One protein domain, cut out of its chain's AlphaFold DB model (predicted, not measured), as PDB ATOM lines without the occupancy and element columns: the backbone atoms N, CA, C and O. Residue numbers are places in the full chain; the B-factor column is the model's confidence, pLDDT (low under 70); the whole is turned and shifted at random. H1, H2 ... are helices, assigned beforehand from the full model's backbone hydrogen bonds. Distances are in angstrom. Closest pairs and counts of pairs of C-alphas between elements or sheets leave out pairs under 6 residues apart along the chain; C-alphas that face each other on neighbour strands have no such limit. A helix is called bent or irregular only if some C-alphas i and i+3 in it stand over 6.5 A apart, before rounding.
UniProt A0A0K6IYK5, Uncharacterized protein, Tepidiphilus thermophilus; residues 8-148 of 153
ATOM      1  N   ARG A   8      70.815  -0.136 233.267       76.25
ATOM      2  CA  ARG A   8      70.625   1.309 233.060       76.25
ATOM      3  C   ARG A   8      70.319   1.681 231.612       76.25
ATOM      4  O   ARG A   8      69.477   2.540 231.377       76.25
ATOM      5  N   THR A   9      70.978   1.041 230.652       75.94
ATOM      6  CA  THR A   9      70.766   1.341 229.232       75.94
ATOM      7  C   THR A   9      69.412   0.837 228.760       75.94
ATOM      8  O   THR A   9      68.726   1.537 228.023       75.94
ATOM      9  N   GLN A  10      68.984  -0.341 229.227       76.44
ATOM     10  CA  GLN A  10      67.631  -0.824 228.954       76.44
ATOM     11  C   GLN A  10      66.583   0.100 229.564       76.44
ATOM     12  O   GLN A  10      65.680   0.526 228.857       76.44
ATOM     13  N   THR A  11      66.758   0.505 230.824       80.88
ATOM     14  CA  THR A  11      65.849   1.455 231.474       80.88
ATOM     15  C   THR A  11      65.795   2.793 230.734       80.88
ATOM     16  O   THR A  11      64.719   3.366 230.594       80.88
ATOM     17  N   TRP A  12      66.926   3.285 230.216       81.19
ATOM     18  CA  TRP A  12      66.947   4.493 229.392       81.19
ATOM     19  C   TRP A  12      66.159   4.308 228.090       81.19
ATOM     20  O   TRP A  12      65.259   5.102 227.826       81.19
ATOM     21  N   ILE A  13      66.429   3.246 227.319       80.50
ATOM     22  CA  ILE A  13      65.700   2.947 226.073       80.50
ATOM     23  C   ILE A  13      64.198   2.821 226.353       80.50
ATOM     24  O   ILE A  13      63.388   3.411 225.638       80.50
ATOM     25  N   ASP A  14      63.832   2.094 227.407       81.94
ATOM     26  CA  ASP A  14      62.441   1.880 227.784       81.94
ATOM     27  C   ASP A  14      61.787   3.190 228.226       81.94
ATOM     28  O   ASP A  14      60.669   3.449 227.810       81.94
ATOM     29  N   SER A  15      62.468   4.064 228.977       81.50
ATOM     30  CA  SER A  15      61.932   5.381 229.358       81.50
ATOM     31  C   SER A  15      61.706   6.321 228.169       81.50
ATOM     32  O   SER A  15      60.699   7.027 228.138       81.50
ATOM     33  N   GLN A  16      62.605   6.317 227.178       82.00
ATOM     34  CA  GLN A  16      62.448   7.111 225.954       82.00
ATOM     35  C   GLN A  16      61.333   6.555 225.066       82.00
ATOM     36  O   GLN A  16      60.560   7.310 224.486       82.00
ATOM     37  N   ALA A  17      61.210   5.229 224.983       79.81
ATOM     38  CA  ALA A  17      60.094   4.603 224.294       79.81
ATOM     39  C   ALA A  17      58.774   4.885 225.035       79.81
ATOM     40  O   ALA A  17      57.812   5.346 224.438       79.81
ATOM     41  N   LEU A  18      58.722   4.690 226.351       77.06
ATOM     42  CA  LEU A  18      57.528   4.907 227.167       77.06
ATOM     43  C   LEU A  18      57.025   6.349 227.108       77.06
ATOM     44  O   LEU A  18      55.816   6.532 227.047       77.06
ATOM     45  N   SER A  19      57.899   7.357 227.082       76.38
ATOM     46  CA  SER A  19      57.470   8.763 227.006       76.38
ATOM     47  C   SER A  19      56.757   9.098 225.691       76.38
ATOM     48  O   SER A  19      55.787   9.853 225.692       76.38
ATOM     49  N   VAL A  20      57.184   8.497 224.577       73.00
ATOM     50  CA  VAL A  20      56.521   8.640 223.272       73.00
ATOM     51  C   VAL A  20      55.235   7.807 223.211       73.00
ATOM     52  O   VAL A  20      54.253   8.221 222.596       73.00
ATOM     53  N   PHE A  21      55.210   6.647 223.870       74.88
ATOM     54  CA  PHE A  21      54.111   5.686 223.762       74.88
ATOM     55  C   PHE A  21      53.017   5.831 224.812       74.88
ATOM     56  O   PHE A  21      51.903   5.395 224.548       74.88
ATOM     57  N   SER A  22      53.263   6.439 225.969       76.69
ATOM     58  CA  SER A  22      52.267   6.514 227.046       76.69
ATOM     59  C   SER A  22      51.015   7.295 226.641       76.69
ATOM     60  O   SER A  22      49.918   6.945 227.068       76.69
ATOM     61  N   GLY A  23      51.162   8.322 225.794       76.75
ATOM     62  CA  GLY A  23      50.031   9.059 225.218       76.75
ATOM     63  C   GLY A  23      49.217   8.191 224.257       76.75
ATOM     64  O   GLY A  23      48.025   7.983 224.471       76.75
ATOM     65  N   PHE A  24      49.891   7.593 223.271       76.88
ATOM     66  CA  PHE A  24      49.273   6.692 222.292       76.88
ATOM     67  C   PHE A  24      48.619   5.464 222.932       76.88
ATOM     68  O   PHE A  24      47.525   5.073 222.540       76.88
ATOM     69  N   ALA A  25      49.264   4.859 223.928       78.00
ATOM     70  CA  ALA A  25      48.745   3.699 224.638       78.00
ATOM     71  C   ALA A  25      47.476   4.048 225.422       78.00
ATOM     72  O   ALA A  25      46.507   3.299 225.367       78.00
ATOM     73  N   LYS A  26      47.450   5.209 226.089       81.06
ATOM     74  CA  LYS A  26      46.283   5.678 226.844       81.06
ATOM     75  C   LYS A  26      45.100   6.016 225.932       81.06
ATOM     76  O   LYS A  26      43.958   5.712 226.266       81.06
ATOM     77  N   GLU A  27      45.359   6.628 224.780       82.00
ATOM     78  CA  GLU A  27      44.327   6.905 223.775       82.00
ATOM     79  C   GLU A  27      43.788   5.622 223.140       82.00
ATOM     80  O   GLU A  27      42.576   5.469 222.989       82.00
ATOM     81  N   ALA A  28      44.667   4.671 222.832       79.81
ATOM     82  CA  ALA A  28      44.276   3.387 222.276       79.81
ATOM     83  C   ALA A  28      43.512   2.511 223.277       79.81
ATOM     84  O   ALA A  28      42.554   1.846 222.892       79.81
ATOM     85  N   GLU A  29      43.888   2.533 224.557       80.06
ATOM     86  CA  GLU A  29      43.158   1.856 225.630       80.06
ATOM     87  C   GLU A  29      41.752   2.442 225.788       80.06
ATOM     88  O   GLU A  29      40.779   1.694 225.873       80.06
ATOM     89  N   LYS A  30      41.626   3.774 225.749       84.06
ATOM     90  CA  LYS A  30      40.327   4.454 225.781       84.06
ATOM     91  C   LYS A  30      39.463   4.068 224.575       84.06
ATOM     92  O   LYS A  30      38.322   3.659 224.755       84.06
ATOM     93  N   ALA A  31      40.028   4.119 223.367       81.31
ATOM     94  CA  ALA A  31      39.331   3.722 222.145       81.31
ATOM     95  C   ALA A  31      38.895   2.246 222.178       81.31
ATOM     96  O   ALA A  31      37.783   1.921 221.779       81.31
ATOM     97  N   ALA A  32      39.739   1.351 222.696       78.06
ATOM     98  CA  ALA A  32      39.416  -0.064 222.851       78.06
ATOM     99  C   ALA A  32      38.340  -0.311 223.923       78.06
ATOM    100  O   ALA A  32      37.501  -1.197 223.764       78.06
ATOM    101  N   HIS A  33      38.340   0.467 225.009       77.88
ATOM    102  CA  HIS A  33      37.336   0.368 226.067       77.88
ATOM    103  C   HIS A  33      35.938   0.786 225.585       77.88
ATOM    104  O   HIS A  33      34.950   0.158 225.972       77.88
ATOM    105  N   ASP A  34      35.868   1.795 224.717       80.69
ATOM    106  CA  ASP A  34      34.620   2.301 224.135       80.69
ATOM    107  C   ASP A  34      33.997   1.318 223.114       80.69
ATOM    108  O   ASP A  34      32.805   1.393 222.828       80.69
ATOM    109  N   LEU A  35      34.766   0.337 222.620       79.06
ATOM    110  CA  LEU A  35      34.393  -0.617 221.560       79.06
ATOM    111  C   LEU A  35      34.030  -2.031 222.079       79.06
ATOM    112  O   LEU A  35      34.374  -3.048 221.478       79.06
ATOM    113  N   LYS A  36      33.346  -2.145 223.223       68.81
ATOM    114  CA  LYS A  36      33.088  -3.449 223.883       68.81
ATOM    115  C   LYS A  36      31.778  -4.161 223.512       68.81
ATOM    116  O   LYS A  36      31.542  -5.266 224.013       68.81
ATOM    117  N   GLY A  37      30.929  -3.570 222.675       76.38
ATOM    118  CA  GLY A  37      29.575  -4.054 222.417       76.38
ATOM    119  C   GLY A  37      29.541  -5.334 221.583       76.38
ATOM    120  O   GLY A  37      29.258  -6.416 222.105       76.38
ATOM    121  N   ASN A  38      29.814  -5.222 220.281       83.06
ATOM    122  CA  ASN A  38      29.598  -6.302 219.308       83.06
ATOM    123  C   ASN A  38      30.883  -7.085 218.953       83.06
ATOM    124  O   ASN A  38      32.002  -6.655 219.222       83.06
ATOM    125  N   SER A  39      30.739  -8.239 218.291       82.25
ATOM    126  CA  SER A  39      31.853  -9.080 217.806       82.25
ATOM    127  C   SER A  39      32.843  -8.331 216.898       82.25
ATOM    128  O   SER A  39      34.051  -8.543 216.996       82.25
ATOM    129  N   ILE A  40      32.343  -7.416 216.063       84.62
ATOM    130  CA  ILE A  40      33.153  -6.559 215.180       84.62
ATOM    131  C   ILE A  40      33.943  -5.523 215.986       84.62
ATOM    132  O   ILE A  40      35.109  -5.273 215.692       84.62
ATOM    133  N   GLU A  41      33.332  -4.941 217.016       86.19
ATOM    134  CA  GLU A  41      33.975  -3.930 217.858       86.19
ATOM    135  C   GLU A  41      35.090  -4.554 218.704       86.19
ATOM    136  O   GLU A  41      36.181  -3.996 218.778       86.19
ATOM    137  N   ARG A  42      34.877  -5.775 219.217       84.25
ATOM    138  CA  ARG A  42      35.932  -6.563 219.877       84.25
ATOM    139  C   ARG A  42      37.085  -6.886 218.932       84.25
ATOM    140  O   ARG A  42      38.237  -6.693 219.299       84.25
ATOM    141  N   TRP A  43      36.788  -7.308 217.699       87.81
ATOM    142  CA  TRP A  43      37.828  -7.523 216.690       87.81
ATOM    143  C   TRP A  43      38.620  -6.237 216.417       87.81
ATOM    144  O   TRP A  43      39.843  -6.285 216.314       87.81
ATOM    145  N   LEU A  44      37.951  -5.081 216.341       88.56
ATOM    146  CA  LEU A  44      38.614  -3.791 216.146       88.56
ATOM    147  C   LEU A  44      39.491  -3.417 217.351       88.56
ATOM    148  O   LEU A  44      40.642  -3.021 217.165       88.56
ATOM    149  N   ALA A  45      38.977  -3.593 218.571       86.38
ATOM    150  CA  ALA A  45      39.700  -3.357 219.816       86.38
ATOM    151  C   ALA A  45      40.978  -4.212 219.897       86.38
ATOM    152  O   ALA A  45      42.052  -3.686 220.193       86.38
ATOM    153  N   ASP A  46      40.900  -5.492 219.524       86.81
ATOM    154  CA  ASP A  46      42.060  -6.387 219.472       86.81
ATOM    155  C   ASP A  46      43.100  -5.921 218.440       86.81
ATOM    156  O   ASP A  46      44.307  -5.974 218.690       86.81
ATOM    157  N   ARG A  47      42.665  -5.424 217.273       88.88
ATOM    158  CA  ARG A  47      43.578  -4.892 216.244       88.88
ATOM    159  C   ARG A  47      44.266  -3.607 216.683       88.88
ATOM    160  O   ARG A  47      45.452  -3.445 216.398       88.88
ATOM    161  N   ILE A  48      43.549  -2.730 217.383       86.75
ATOM    162  CA  ILE A  48      44.104  -1.508 217.977       86.75
ATOM    163  C   ILE A  48      45.143  -1.874 219.041       86.75
ATOM    164  O   ILE A  48      46.256  -1.359 219.022       86.75
ATOM    165  N   TYR A  49      44.833  -2.822 219.922       84.94
ATOM    166  CA  TYR A  49      45.772  -3.262 220.951       84.94
ATOM    167  C   TYR A  49      47.054  -3.862 220.350       84.94
ATOM    168  O   TYR A  49      48.172  -3.495 220.723       84.94
ATOM    169  N   MET A  50      46.906  -4.739 219.351       87.12
ATOM    170  CA  MET A  50      48.043  -5.363 218.670       87.12
ATOM    171  C   MET A  50      48.899  -4.352 217.899       87.12
ATOM    172  O   MET A  50      50.126  -4.473 217.901       87.12
ATOM    173  N   SER A  51      48.292  -3.346 217.263       87.25
ATOM    174  CA  SER A  51      49.041  -2.318 216.531       87.25
ATOM    175  C   SER A  51      49.854  -1.422 217.469       87.25
ATOM    176  O   SER A  51      50.995  -1.089 217.147       87.25
ATOM    177  N   VAL A  52      49.333  -1.111 218.660       86.25
ATOM    178  CA  VAL A  52      50.044  -0.342 219.694       86.25
ATOM    179  C   VAL A  52      51.253  -1.106 220.218       86.25
ATOM    180  O   VAL A  52      52.350  -0.550 220.280       86.25
ATOM    181  N   ILE A  53      51.093  -2.390 220.546       85.56
ATOM    182  CA  ILE A  53      52.209  -3.237 221.001       85.56
ATOM    183  C   ILE A  53      53.280  -3.354 219.915       85.56
ATOM    184  O   ILE A  53      54.485  -3.291 220.191       85.56
ATOM    185  N   TRP A  54      52.850  -3.521 218.667       88.62
ATOM    186  CA  TRP A  54      53.750  -3.596 217.527       88.62
ATOM    187  C   TRP A  54      54.532  -2.292 217.337       88.62
ATOM    188  O   TRP A  54      55.761  -2.321 217.221       88.62
ATOM    189  N   ALA A  55      53.852  -1.147 217.404       86.19
ATOM    190  CA  ALA A  55      54.478   0.164 217.314       86.19
ATOM    191  C   ALA A  55      55.466   0.409 218.470       86.19
ATOM    192  O   ALA A  55      56.591   0.851 218.227       86.19
ATOM    193  N   ALA A  56      55.111   0.031 219.703       84.25
ATOM    194  CA  ALA A  56      56.000   0.134 220.862       84.25
ATOM    195  C   ALA A  56      57.266  -0.724 220.685       84.25
ATOM    196  O   ALA A  56      58.383  -0.299 220.992       84.25
ATOM    197  N   THR A  57      57.113  -1.921 220.108       86.69
ATOM    198  CA  THR A  57      58.240  -2.805 219.782       86.69
ATOM    199  C   THR A  57      59.159  -2.187 218.729       86.69
ATOM    200  O   THR A  57      60.383  -2.218 218.898       86.69
ATOM    201  N   ALA A  58      58.590  -1.609 217.668       88.38
ATOM    202  CA  ALA A  58      59.348  -0.948 216.608       88.38
ATOM    203  C   ALA A  58      60.122   0.267 217.140       88.38
ATOM    204  O   ALA A  58      61.303   0.436 216.841       88.38
ATOM    205  N   ALA A  59      59.505   1.070 218.008       87.12
ATOM    206  CA  ALA A  59      60.158   2.230 218.598       87.12
ATOM    207  C   ALA A  59      61.314   1.865 219.524       87.12
ATOM    208  O   ALA A  59      62.400   2.429 219.403       87.12
ATOM    209  N   ARG A  60      61.141   0.861 220.392       84.69
ATOM    210  CA  ARG A  60      62.243   0.346 221.220       84.69
ATOM    211  C   ARG A  60      63.442  -0.073 220.359       84.69
ATOM    212  O   ARG A  60      64.593   0.221 220.695       84.69
ATOM    213  N   ARG A  61      63.187  -0.731 219.222       87.38
ATOM    214  CA  ARG A  61      64.231  -1.110 218.255       87.38
ATOM    215  C   ARG A  61      64.868   0.105 217.581       87.38
ATOM    216  O   ARG A  61      66.085   0.109 217.417       87.38
ATOM    217  N   ALA A  62      64.090   1.140 217.265       88.06
ATOM    218  CA  ALA A  62      64.601   2.390 216.705       88.06
ATOM    219  C   ALA A  62      65.577   3.074 217.670       88.06
ATOM    220  O   ALA A  62      66.693   3.397 217.274       88.06
ATOM    221  N   TYR A  63      65.215   3.214 218.950       87.50
ATOM    222  CA  TYR A  63      66.100   3.796 219.966       87.50
ATOM    223  C   TYR A  63      67.360   2.961 220.206       87.50
ATOM    224  O   TYR A  63      68.448   3.513 220.367       87.50
ATOM    225  N   THR A  64      67.239   1.633 220.153       87.50
ATOM    226  CA  THR A  64      68.400   0.732 220.221       87.50
ATOM    227  C   THR A  64      69.349   0.969 219.040       87.50
ATOM    228  O   THR A  64      70.556   1.088 219.237       87.50
ATOM    229  N   LEU A  65      68.816   1.075 217.818       88.38
ATOM    230  CA  LEU A  65      69.600   1.408 216.624       88.38
ATOM    231  C   LEU A  65      70.233   2.794 216.727       88.38
ATOM    232  O   LEU A  65      71.408   2.927 216.414       88.38
ATOM    233  N   LEU A  66      69.494   3.807 217.183       89.06
ATOM    234  CA  LEU A  66      70.004   5.171 217.343       89.06
ATOM    235  C   LEU A  66      71.192   5.220 218.301       89.06
ATOM    236  O   LEU A  66      72.210   5.832 217.984       89.06
ATOM    237  N   MET A  67      71.095   4.529 219.437       88.50
ATOM    238  CA  MET A  67      72.197   4.417 220.387       88.50
ATOM    239  C   MET A  67      73.433   3.779 219.737       88.50
ATOM    240  O   MET A  67      74.533   4.318 219.837       88.50
ATOM    241  N   TRP A  68      73.258   2.659 219.032       89.12
ATOM    242  CA  TRP A  68      74.362   1.981 218.348       89.12
ATOM    243  C   TRP A  68      74.932   2.785 217.180       89.12
ATOM    244  O   TRP A  68      76.137   2.753 216.959       89.12
ATOM    245  N   MET A  69      74.102   3.532 216.459       88.25
ATOM    246  CA  MET A  69      74.544   4.445 215.409       88.25
ATOM    247  C   MET A  69      75.398   5.568 215.989       88.25
ATOM    248  O   MET A  69      76.446   5.865 215.425       88.25
ATOM    249  N   LEU A  70      75.002   6.139 217.134       90.19
ATOM    250  CA  LEU A  70      75.773   7.169 217.831       90.19
ATOM    251  C   LEU A  70      77.147   6.637 218.266       90.19
ATOM    252  O   LEU A  70      78.166   7.274 218.010       90.19
ATOM    253  N   LEU A  71      77.183   5.434 218.849       88.88
ATOM    254  CA  LEU A  71      78.431   4.736 219.184       88.88
ATOM    255  C   LEU A  71      79.250   4.361 217.940       88.88
ATOM    256  O   LEU A  71      80.474   4.294 217.995       88.88
ATOM    257  N   GLY A  72      78.579   4.122 216.816       89.56
ATOM    258  CA  GLY A  72      79.177   3.781 215.534       89.56
ATOM    259  C   GLY A  72      79.771   4.961 214.773       89.56
ATOM    260  O   GLY A  72      80.498   4.724 213.812       89.56
ATOM    261  N   ILE A  73      79.516   6.213 215.171       92.00
ATOM    262  CA  ILE A  73      80.015   7.400 214.454       92.00
ATOM    263  C   ILE A  73      81.536   7.352 214.233       92.00
ATOM    264  O   ILE A  73      81.951   7.514 213.083       92.00
ATOM    265  N   PRO A  74      82.386   7.082 215.247       93.75
ATOM    266  CA  PRO A  74      83.831   7.009 215.038       93.75
ATOM    267  C   PRO A  74      84.224   5.916 214.038       93.75
ATOM    268  O   PRO A  74      85.101   6.133 213.206       93.75
ATOM    269  N   LEU A  75      83.540   4.767 214.074       91.94
ATOM    270  CA  LEU A  75      83.771   3.659 213.145       91.94
ATOM    271  C   LEU A  75      83.397   4.046 211.709       91.94
ATOM    272  O   LEU A  75      84.160   3.794 210.781       91.94
ATOM    273  N   ILE A  76      82.234   4.672 211.528       91.56
ATOM    274  CA  ILE A  76      81.741   5.127 210.224       91.56
ATOM    275  C   ILE A  76      82.670   6.202 209.650       91.56
ATOM    276  O   ILE A  76      82.997   6.154 208.466       91.56
ATOM    277  N   LEU A  77      83.136   7.140 210.480       92.19
ATOM    278  CA  LEU A  77      84.095   8.168 210.074       92.19
ATOM    279  C   LEU A  77      85.440   7.557 209.676       92.19
ATOM    280  O   LEU A  77      85.946   7.878 208.604       92.19
ATOM    281  N   ALA A  78      85.988   6.648 210.485       92.94
ATOM    282  CA  ALA A  78      87.232   5.953 210.163       92.94
ATOM    283  C   ALA A  78      87.116   5.187 208.835       92.94
ATOM    284  O   ALA A  78      87.974   5.321 207.966       92.94
ATOM    285  N   ALA A  79      86.012   4.465 208.635       92.06
ATOM    286  CA  ALA A  79      85.702   3.765 207.392       92.06
ATOM    287  C   ALA A  79      85.552   4.723 206.192       92.06
ATOM    288  O   ALA A  79      86.012   4.433 205.088       92.06
ATOM    289  N   ALA A  80      84.941   5.893 206.376       89.75
ATOM    290  CA  ALA A  80      84.811   6.882 205.310       89.75
ATOM    291  C   ALA A  80      86.170   7.476 204.908       89.75
ATOM    292  O   ALA A  80      86.473   7.558 203.715       89.75
ATOM    293  N   VAL A  81      86.980   7.861 205.899       92.38
ATOM    294  CA  VAL A  81      88.306   8.465 205.717       92.38
ATOM    295  C   VAL A  81      89.282   7.467 205.099       92.38
ATOM    296  O   VAL A  81      89.956   7.801 204.126       92.38
ATOM    297  N   ASP A  82      89.315   6.228 205.590       91.62
ATOM    298  CA  ASP A  82      90.166   5.182 205.021       91.62
ATOM    299  C   ASP A  82      89.784   4.889 203.563       91.62
ATOM    300  O   ASP A  82      90.634   4.891 202.674       91.62
ATOM    301  N   GLY A  83      88.484   4.768 203.267       87.75
ATOM    302  CA  GLY A  83      88.015   4.604 201.892       87.75
ATOM    303  C   GLY A  83      88.404   5.790 200.997       87.75
ATOM    304  O   GLY A  83      88.824   5.598 199.854       87.75
ATOM    305  N   PHE A  84      88.350   7.020 201.515       88.12
ATOM    306  CA  PHE A  84      88.810   8.209 200.795       88.12
ATOM    307  C   PHE A  84      90.315   8.164 200.478       88.12
ATOM    308  O   PHE A  84      90.697   8.380 199.327       88.12
ATOM    309  N   TYR A  85      91.172   7.820 201.442       88.88
ATOM    310  CA  TYR A  85      92.615   7.712 201.199       88.88
ATOM    311  C   TYR A  85      92.972   6.550 200.267       88.88
ATOM    312  O   TYR A  85      93.809   6.713 199.378       88.88
ATOM    313  N   VAL A  86      92.287   5.407 200.377       87.19
ATOM    314  CA  VAL A  86      92.424   4.288 199.429       87.19
ATOM    315  C   VAL A  86      92.107   4.742 198.003       87.19
ATOM    316  O   VAL A  86      92.795   4.350 197.054       87.19
ATOM    317  N   ARG A  87      91.088   5.590 197.828       85.38
ATOM    318  CA  ARG A  87      90.781   6.191 196.527       85.38
ATOM    319  C   ARG A  87      91.923   7.083 196.047       85.38
ATOM    320  O   ARG A  87      92.287   6.969 194.878       85.38
ATOM    321  N   GLU A  88      92.484   7.926 196.911       85.12
ATOM    322  CA  GLU A  88      93.564   8.858 196.559       85.12
ATOM    323  C   GLU A  88      94.845   8.128 196.130       85.12
ATOM    324  O   GLU A  88      95.401   8.424 195.075       85.12
ATOM    325  N   ILE A  89      95.238   7.072 196.848       84.69
ATOM    326  CA  ILE A  89      96.370   6.203 196.478       84.69
ATOM    327  C   ILE A  89      96.124   5.533 195.114       84.69
ATOM    328  O   ILE A  89      97.008   5.436 194.265       84.69
ATOM    329  N   ARG A  90      94.891   5.091 194.845       81.50
ATOM    330  CA  ARG A  90      94.530   4.496 193.546       81.50
ATOM    331  C   ARG A  90      94.394   5.522 192.421       81.50
ATOM    332  O   ARG A  90      94.275   5.127 191.258       81.50
ATOM    333  N   LYS A  91      94.354   6.826 192.715       78.12
ATOM    334  CA  LYS A  91      94.430   7.856 191.672       78.12
ATOM    335  C   LYS A  91      95.831   7.928 191.083       78.12
ATOM    336  O   LYS A  91      95.919   7.990 189.862       78.12
ATOM    337  N   THR A  92      96.858   7.859 191.929       78.75
ATOM    338  CA  THR A  92      98.273   7.941 191.534       78.75
ATOM    339  C   THR A  92      98.819   6.622 190.983       78.75
ATOM    340  O   THR A  92      99.756   6.630 190.192       78.75
ATOM    341  N   ALA A  93      98.206   5.488 191.331       74.00
ATOM    342  CA  ALA A  93      98.501   4.208 190.698       74.00
ATOM    343  C   ALA A  93      97.813   4.083 189.320       74.00
ATOM    344  O   ALA A  93      96.627   4.395 189.177       74.00
ATOM    345  N   PHE A  94      98.510   3.523 188.321       69.62
ATOM    346  CA  PHE A  94      97.963   3.153 186.997       69.62
ATOM    347  C   PHE A  94      97.003   1.946 187.053       69.62
ATOM    348  O   PHE A  94      96.937   1.122 186.144       69.62
ATOM    349  N   VAL A  95      96.254   1.812 188.146       69.00
ATOM    350  CA  VAL A  95      95.290   0.739 188.363       69.00
ATOM    351  C   VAL A  95      93.910   1.249 187.964       69.00
ATOM    352  O   VAL A  95      93.440   2.287 188.446       69.00
ATOM    353  N   SER A  96      93.242   0.515 187.076       66.69
ATOM    354  CA  SER A  96      91.860   0.807 186.706       66.69
ATOM    355  C   SER A  96      90.942   0.593 187.914       66.69
ATOM    356  O   SER A  96      91.033  -0.398 188.642       66.69
ATOM    357  N   GLN A  97      90.049   1.551 188.174       68.19
ATOM    358  CA  GLN A  97      89.048   1.370 189.222       68.19
ATOM    359  C   GLN A  97      87.972   0.404 188.730       68.19
ATOM    360  O   GLN A  97      87.371   0.630 187.684       68.19
ATOM    361  N   SER A  98      87.725  -0.667 189.487       72.44
ATOM    362  CA  SER A  98      86.733  -1.681 189.121       72.44
ATOM    363  C   SER A  98      85.303  -1.141 189.301       72.44
ATOM    364  O   SER A  98      84.885  -0.917 190.442       72.44
ATOM    365  N   PRO A  99      84.500  -1.012 188.223       73.44
ATOM    366  CA  PRO A  99      83.097  -0.594 188.318       73.44
ATOM    367  C   PRO A  99      82.236  -1.593 189.103       73.44
ATOM    368  O   PRO A  99      81.198  -1.237 189.658       73.44
ATOM    369  N   ILE A 100      82.676  -2.853 189.159       78.25
ATOM    370  CA  ILE A 100      81.991  -3.944 189.852       78.25
ATOM    371  C   ILE A 100      82.015  -3.700 191.366       78.25
ATOM    372  O   ILE A 100      80.975  -3.780 192.014       78.25
ATOM    373  N   ARG A 101      83.170  -3.320 191.932       77.25
ATOM    374  CA  ARG A 101      83.314  -3.067 193.379       77.25
ATOM    375  C   ARG A 101      82.476  -1.879 193.855       77.25
ATOM    376  O   ARG A 101      81.899  -1.936 194.936       77.25
ATOM    377  N   HIS A 102      82.342  -0.849 193.022       81.06
ATOM    378  CA  HIS A 102      81.460   0.284 193.304       81.06
ATOM    379  C   HIS A 102      79.984  -0.131 193.358       81.06
ATOM    380  O   HIS A 102      79.281   0.190 194.316       81.06
ATOM    381  N   LYS A 103      79.521  -0.900 192.359       81.75
ATOM    382  CA  LYS A 103      78.148  -1.426 192.331       81.75
ATOM    383  C   LYS A 103      77.869  -2.334 193.529       81.75
ATOM    384  O   LYS A 103      76.808  -2.209 194.132       81.75
ATOM    385  N   ILE A 104      78.820  -3.191 193.910       84.75
ATOM    386  CA  ILE A 104      78.707  -4.041 195.106       84.75
ATOM    387  C   ILE A 104      78.501  -3.185 196.358       84.75
ATOM    388  O   ILE A 104      77.588  -3.477 197.121       84.75
ATOM    389  N   GLY A 105      79.268  -2.104 196.540       82.94
ATOM    390  CA  GLY A 105      79.086  -1.190 197.675       82.94
ATOM    391  C   GLY A 105      77.676  -0.590 197.748       82.94
ATOM    392  O   GLY A 105      77.078  -0.561 198.819       82.94
ATOM    393  N   ILE A 106      77.096  -0.186 196.613       85.88
ATOM    394  CA  ILE A 106      75.724   0.357 196.560       85.88
ATOM    395  C   ILE A 106      74.676  -0.728 196.838       85.88
ATOM    396  O   ILE A 106      73.741  -0.508 197.608       85.88
ATOM    397  N   HIS A 107      74.813  -1.904 196.219       87.94
ATOM    398  CA  HIS A 107      73.888  -3.017 196.441       87.94
ATOM    399  C   HIS A 107      73.924  -3.497 197.889       87.94
ATOM    400  O   HIS A 107      72.870  -3.762 198.466       87.94
ATOM    401  N   PHE A 108      75.114  -3.555 198.484       88.50
ATOM    402  CA  PHE A 108      75.296  -3.923 199.879       88.50
ATOM    403  C   PHE A 108      74.675  -2.879 200.812       88.50
ATOM    404  O   PHE A 108      73.919  -3.249 201.706       88.50
ATOM    405  N   PHE A 109      74.856  -1.584 200.532       87.94
ATOM    406  CA  PHE A 109      74.230  -0.506 201.306       87.94
ATOM    407  C   PHE A 109      72.703  -0.609 201.273       87.94
ATOM    408  O   PHE A 109      72.035  -0.536 202.303       87.94
ATOM    409  N   ARG A 110      72.143  -0.846 200.080       90.25
ATOM    410  CA  ARG A 110      70.705  -1.055 199.893       90.25
ATOM    411  C   ARG A 110      70.209  -2.297 200.634       90.25
ATOM    412  O   ARG A 110      69.145  -2.238 201.243       90.25
ATOM    413  N   LEU A 111      70.948  -3.404 200.585       92.12
ATOM    414  CA  LEU A 111      70.593  -4.639 201.287       92.12
ATOM    415  C   LEU A 111      70.561  -4.411 202.799       92.12
ATOM    416  O   LEU A 111      69.576  -4.772 203.436       92.12
ATOM    417  N   VAL A 112      71.583  -3.753 203.354       89.88
ATOM    418  CA  VAL A 112      71.639  -3.382 204.775       89.88
ATOM    419  C   VAL A 112      70.472  -2.457 205.134       89.88
ATOM    420  O   VAL A 112      69.803  -2.686 206.135       89.88
ATOM    421  N   GLY A 113      70.143  -1.468 204.299       89.19
ATOM    422  CA  GLY A 113      68.984  -0.596 204.523       89.19
ATOM    423  C   GLY A 113      67.651  -1.353 204.546       89.19
ATOM    424  O   GLY A 113      66.841  -1.161 205.450       89.19
ATOM    425  N   ILE A 114      67.437  -2.270 203.599       91.81
ATOM    426  CA  ILE A 114      66.234  -3.113 203.553       91.81
ATOM    427  C   ILE A 114      66.174  -4.028 204.781       91.81
ATOM    428  O   ILE A 114      65.149  -4.080 205.460       91.81
ATOM    429  N   ALA A 115      67.277  -4.703 205.110       89.94
ATOM    430  CA  ALA A 115      67.372  -5.561 206.285       89.94
ATOM    431  C   ALA A 115      67.116  -4.782 207.587       89.94
ATOM    432  O   ALA A 115      66.490  -5.320 208.496       89.94
ATOM    433  N   MET A 116      67.519  -3.510 207.662       89.00
ATOM    434  CA  MET A 116      67.254  -2.628 208.803       89.00
ATOM    435  C   MET A 116      65.762  -2.345 208.969       89.00
ATOM    436  O   MET A 116      65.243  -2.457 210.076       89.00
ATOM    437  N   VAL A 117      65.064  -2.027 207.876       90.25
ATOM    438  CA  VAL A 117      63.612  -1.795 207.895       90.25
ATOM    439  C   VAL A 117      62.874  -3.069 208.298       90.25
ATOM    440  O   VAL A 117      62.043  -3.034 209.204       90.25
ATOM    441  N   PHE A 118      63.221  -4.213 207.700       90.00
ATOM    442  CA  PHE A 118      62.652  -5.498 208.109       90.00
ATOM    443  C   PHE A 118      62.920  -5.779 209.587       90.00
ATOM    444  O   PHE A 118      62.000  -6.124 210.322       90.00
ATOM    445  N   TRP A 119      64.148  -5.569 210.058       86.50
ATOM    446  CA  TRP A 119      64.495  -5.765 211.460       86.50
ATOM    447  C   TRP A 119      63.702  -4.850 212.402       86.50
ATOM    448  O   TRP A 119      63.354  -5.273 213.501       86.50
ATOM    449  N   LEU A 120      63.366  -3.628 211.993       87.00
ATOM    450  CA  LEU A 120      62.608  -2.698 212.825       87.00
ATOM    451  C   LEU A 120      61.157  -3.156 213.045       87.00
ATOM    452  O   LEU A 120      60.647  -3.081 214.160       87.00
ATOM    453  N   PHE A 121      60.519  -3.655 211.988       87.88
ATOM    454  CA  PHE A 121      59.077  -3.910 211.955       87.88
ATOM    455  C   PHE A 121      58.682  -5.368 212.184       87.88
ATOM    456  O   PHE A 121      57.519  -5.671 212.440       87.88
ATOM    457  N   LEU A 122      59.621  -6.300 212.087       86.06
ATOM    458  CA  LEU A 122      59.297  -7.717 212.125       86.06
ATOM    459  C   LEU A 122      59.172  -8.214 213.582       86.06
ATOM    460  O   LEU A 122      60.145  -8.138 214.336       86.06
ATOM    461  N   PRO A 123      58.011  -8.751 214.009       77.31
ATOM    462  CA  PRO A 123      57.722  -9.077 215.409       77.31
ATOM    463  C   PRO A 123      58.344 -10.416 215.861       77.31
ATOM    464  O   PRO A 123      57.722 -11.185 216.582       77.31
ATOM    465  N   ILE A 124      59.573 -10.718 215.435       78.62
ATOM    466  CA  ILE A 124      60.322 -11.912 215.861       78.62
ATOM    467  C   ILE A 124      61.381 -11.494 216.885       78.62
ATOM    468  O   ILE A 124      62.038 -10.467 216.670       78.62
ATOM    469  N   PRO A 125      61.574 -12.243 217.988       72.00
ATOM    470  CA  PRO A 125      62.684 -12.020 218.910       72.00
ATOM    471  C   PRO A 125      64.012 -12.221 218.168       72.00
ATOM    472  O   PRO A 125      64.428 -13.341 217.891       72.00
ATOM    473  N   MET A 126      64.655 -11.115 217.802       68.81
ATOM    474  CA  MET A 126      65.932 -11.115 217.092       68.81
ATOM    475  C   MET A 126      67.102 -11.028 218.081       68.81
ATOM    476  O   MET A 126      66.960 -10.424 219.149       68.81
ATOM    477  N   PRO A 127      68.268 -11.602 217.734       78.44
ATOM    478  CA  PRO A 127      69.429 -11.630 218.610       78.44
ATOM    479  C   PRO A 127      69.947 -10.219 218.909       78.44
ATOM    480  O   PRO A 127      69.911  -9.324 218.063       78.44
ATOM    481  N   ILE A 128      70.500 -10.046 220.109       71.06
ATOM    482  CA  ILE A 128      71.013  -8.767 220.636       71.06
ATOM    483  C   ILE A 128      72.114  -8.170 219.738       71.06
ATOM    484  O   ILE A 128      72.253  -6.954 219.636       71.06
ATOM    485  N   VAL A 129      72.857  -9.024 219.029       83.06
ATOM    486  CA  VAL A 129      73.967  -8.650 218.135       83.06
ATOM    487  C   VAL A 129      73.485  -8.001 216.827       83.06
ATOM    488  O   VAL A 129      74.284  -7.439 216.086       83.06
ATOM    489  N   ALA A 130      72.182  -8.028 216.535       84.31
ATOM    490  CA  ALA A 130      71.656  -7.493 215.284       84.31
ATOM    491  C   ALA A 130      71.953  -5.992 215.117       84.31
ATOM    492  O   ALA A 130      72.490  -5.595 214.090       84.31
ATOM    493  N   ALA A 131      71.679  -5.162 216.129       83.69
ATOM    494  CA  ALA A 131      71.922  -3.720 216.048       83.69
ATOM    495  C   ALA A 131      73.403  -3.357 215.783       83.69
ATOM    496  O   ALA A 131      73.653  -2.651 214.803       83.69
ATOM    497  N   PRO A 132      74.398  -3.854 216.551       87.81
ATOM    498  CA  PRO A 132      75.804  -3.561 216.265       87.81
ATOM    499  C   PRO A 132      76.267  -4.127 214.917       87.81
ATOM    500  O   PRO A 132      76.988  -3.447 214.191       87.81
ATOM    501  N   ALA A 133      75.815  -5.327 214.535       89.62
ATOM    502  CA  ALA A 133      76.164  -5.907 213.241       89.62
ATOM    503  C   ALA A 133      75.704  -5.015 212.077       89.62
ATOM    504  O   ALA A 133      76.468  -4.783 211.144       89.62
ATOM    505  N   MET A 134      74.490  -4.460 212.152       88.44
ATOM    506  CA  MET A 134      73.962  -3.553 211.126       88.44
ATOM    507  C   MET A 134      74.806  -2.284 210.985       88.44
ATOM    508  O   MET A 134      75.091  -1.867 209.863       88.44
ATOM    509  N   VAL A 135      75.267  -1.711 212.100       89.69
ATOM    510  CA  VAL A 135      76.168  -0.547 212.098       89.69
ATOM    511  C   VAL A 135      77.516  -0.895 211.461       89.69
ATOM    512  O   VAL A 135      78.001  -0.155 210.604       89.69
ATOM    513  N   CYS A 136      78.099  -2.047 211.804       90.81
ATOM    514  CA  CYS A 136      79.344  -2.515 211.194       90.81
ATOM    515  C   CYS A 136      79.196  -2.746 209.684       90.81
ATOM    516  O   CYS A 136      80.034  -2.294 208.905       90.81
ATOM    517  N   PHE A 137      78.118  -3.403 209.247       91.69
ATOM    518  CA  PHE A 137      77.861  -3.616 207.823       91.69
ATOM    519  C   PHE A 137      77.626  -2.303 207.076       91.69
ATOM    520  O   PHE A 137      78.098  -2.158 205.949       91.69
ATOM    521  N   MET A 138      76.965  -1.329 207.704       88.88
ATOM    522  CA  MET A 138      76.794   0.004 207.133       88.88
ATOM    523  C   MET A 138      78.144   0.718 206.956       88.88
ATOM    524  O   MET A 138      78.405   1.254 205.880       88.88
ATOM    525  N   ALA A 139      79.034   0.654 207.953       89.88
ATOM    526  CA  ALA A 139      80.384   1.215 207.868       89.88
ATOM    527  C   ALA A 139      81.229   0.545 206.765       89.88
ATOM    528  O   ALA A 139      81.842   1.233 205.950       89.88
ATOM    529  N   LEU A 140      81.204  -0.791 206.672       88.19
ATOM    530  CA  LEU A 140      81.892  -1.541 205.610       88.19
ATOM    531  C   LEU A 140      81.359  -1.191 204.219       88.19
ATOM    532  O   LEU A 140      82.123  -1.030 203.266       88.19
ATOM    533  N   SER A 141      80.040  -1.052 204.103       88.19
ATOM    534  CA  SER A 141      79.401  -0.645 202.858       88.19
ATOM    535  C   SER A 141      79.835   0.750 202.428       88.19
ATOM    536  O   SER A 141      80.080   0.978 201.242       88.19
ATOM    537  N   LEU A 142      79.932   1.676 203.387       87.56
ATOM    538  CA  LEU A 142      80.377   3.040 203.147       87.56
ATOM    539  C   LEU A 142      81.831   3.057 202.670       87.56
ATOM    540  O   LEU A 142      82.111   3.677 201.650       87.56
ATOM    541  N   TRP A 143      82.720   2.318 203.336       89.81
ATOM    542  CA  TRP A 143      84.123   2.170 202.935       89.81
ATOM    543  C   TRP A 143      84.277   1.615 201.510       89.81
ATOM    544  O   TRP A 143      85.013   2.165 200.688       89.81
ATOM    545  N   LEU A 144      83.533   0.550 201.179       85.25
ATOM    546  CA  LEU A 144      83.526  -0.033 199.832       85.25
ATOM    547  C   LEU A 144      83.049   0.967 198.779       85.25
ATOM    548  O   LEU A 144      83.589   1.010 197.669       85.25
ATOM    549  N   TRP A 145      82.035   1.761 199.111       84.00
ATOM    550  CA  TRP A 145      81.497   2.764 198.208       84.00
ATOM    551  C   TRP A 145      82.475   3.928 198.000       84.00
ATOM    552  O   TRP A 145      82.801   4.232 196.849       84.00
ATOM    553  N   THR A 146      83.003   4.525 199.077       83.81
ATOM    554  CA  THR A 146      83.920   5.676 199.012       83.81
ATOM    555  C   THR A 146      85.246   5.321 198.339       83.81
ATOM    556  O   THR A 146      85.717   6.074 197.481       83.81
ATOM    557  N   GLY A 147      85.802   4.140 198.627       79.62
ATOM    558  CA  GLY A 147      87.067   3.664 198.053       79.62
ATOM    559  C   GLY A 147      87.023   3.299 196.570       79.62
ATOM    560  O   GLY A 147      88.073   3.186 195.932       79.62
ATOM    561  N   ASN A 148      85.829   3.129 195.994       81.50
ATOM    562  CA  ASN A 148      85.645   2.794 194.578       81.50
ATOM    563  C   ASN A 148      84.787   3.833 193.830       81.50
ATOM    564  O   ASN A 148      84.242   3.531 192.770       81.50
TER     565      ASN A 148
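AT A GLANCE: This is residues 8 to 148 of the 153 residues of an uncharacterized protein of Tepidiphilus thermophilus (UniProt A0A0K6IYK5). A long bent helix, H2, is the spine of an elongated model: H1, itself bent, folds back along arm H2a at one end, while at the other end arm H2b, H4 and H3 make a row with H4 in the middle. The ends of H3 and H4 nearer the bend of H2 pack on H2a. The printed part has 141 residues with four named helices, H1 to H4 in chain order, and no named strand: all helix. It is only just loose, close to extended, with a radius of gyration of the C-alphas of 21.7 A, and spans 77 by 34 by 22 A.

HOW THE PARTS SIT: The hub is H2, residues 39 to 92, assigned as one helix by its hydrogen bonds but bent, with C-alphas 71 and 74 7.2 A apart; arms H2a, 39 to 71, and H2b, 74 to 92, stand at 59 degrees. H1, residues 8 to 34, likewise assigned as one helix, is bent, with C-alphas 20 and 23 6.8 A apart, into H1a, 8 to 20, and H1b, 23 to 34. H1b and H2a form a helical hairpin at a shallow tilt of 9 degrees; the closest C-alphas, of Ala 32 and Ala 45, are 4.5 A apart. H2b touches H4, residues 130 to 147, the same way at 20 degrees, closest at the C-alphas of Gly 83 and Gly 147, 4.1 A. H4 and H3, residues 99 to 121, form a hairpin at 22 degrees, closest at the C-alphas of Gly 105 and Trp 145, 4.7 A. H2b and H3 are apart. Each O i to N i+4 pair is within hydrogen-bond range in H1b, H2a, H3 and H4, against 8 of 9 in H1a and 14 of 15 in H2b.

IN THESE COORDINATES: H2a runs 48.6 A from C-alpha 39 at (31.853, -9.080, 217.806), H2b 27.6 A, H3 33.9 A, and H4 25.7 A to C-alpha 147 at (87.067, 3.664, 198.053). H1a is 18.7 A and H1b 16.9 A long.

THE WHOLE: The farthest C-alphas, of Gly 37 and Phe 94, are 77.4 A apart. The printed part has no cut, and no link is long. Residues 36, 94 to 97 and 126 are under pLDDT 70.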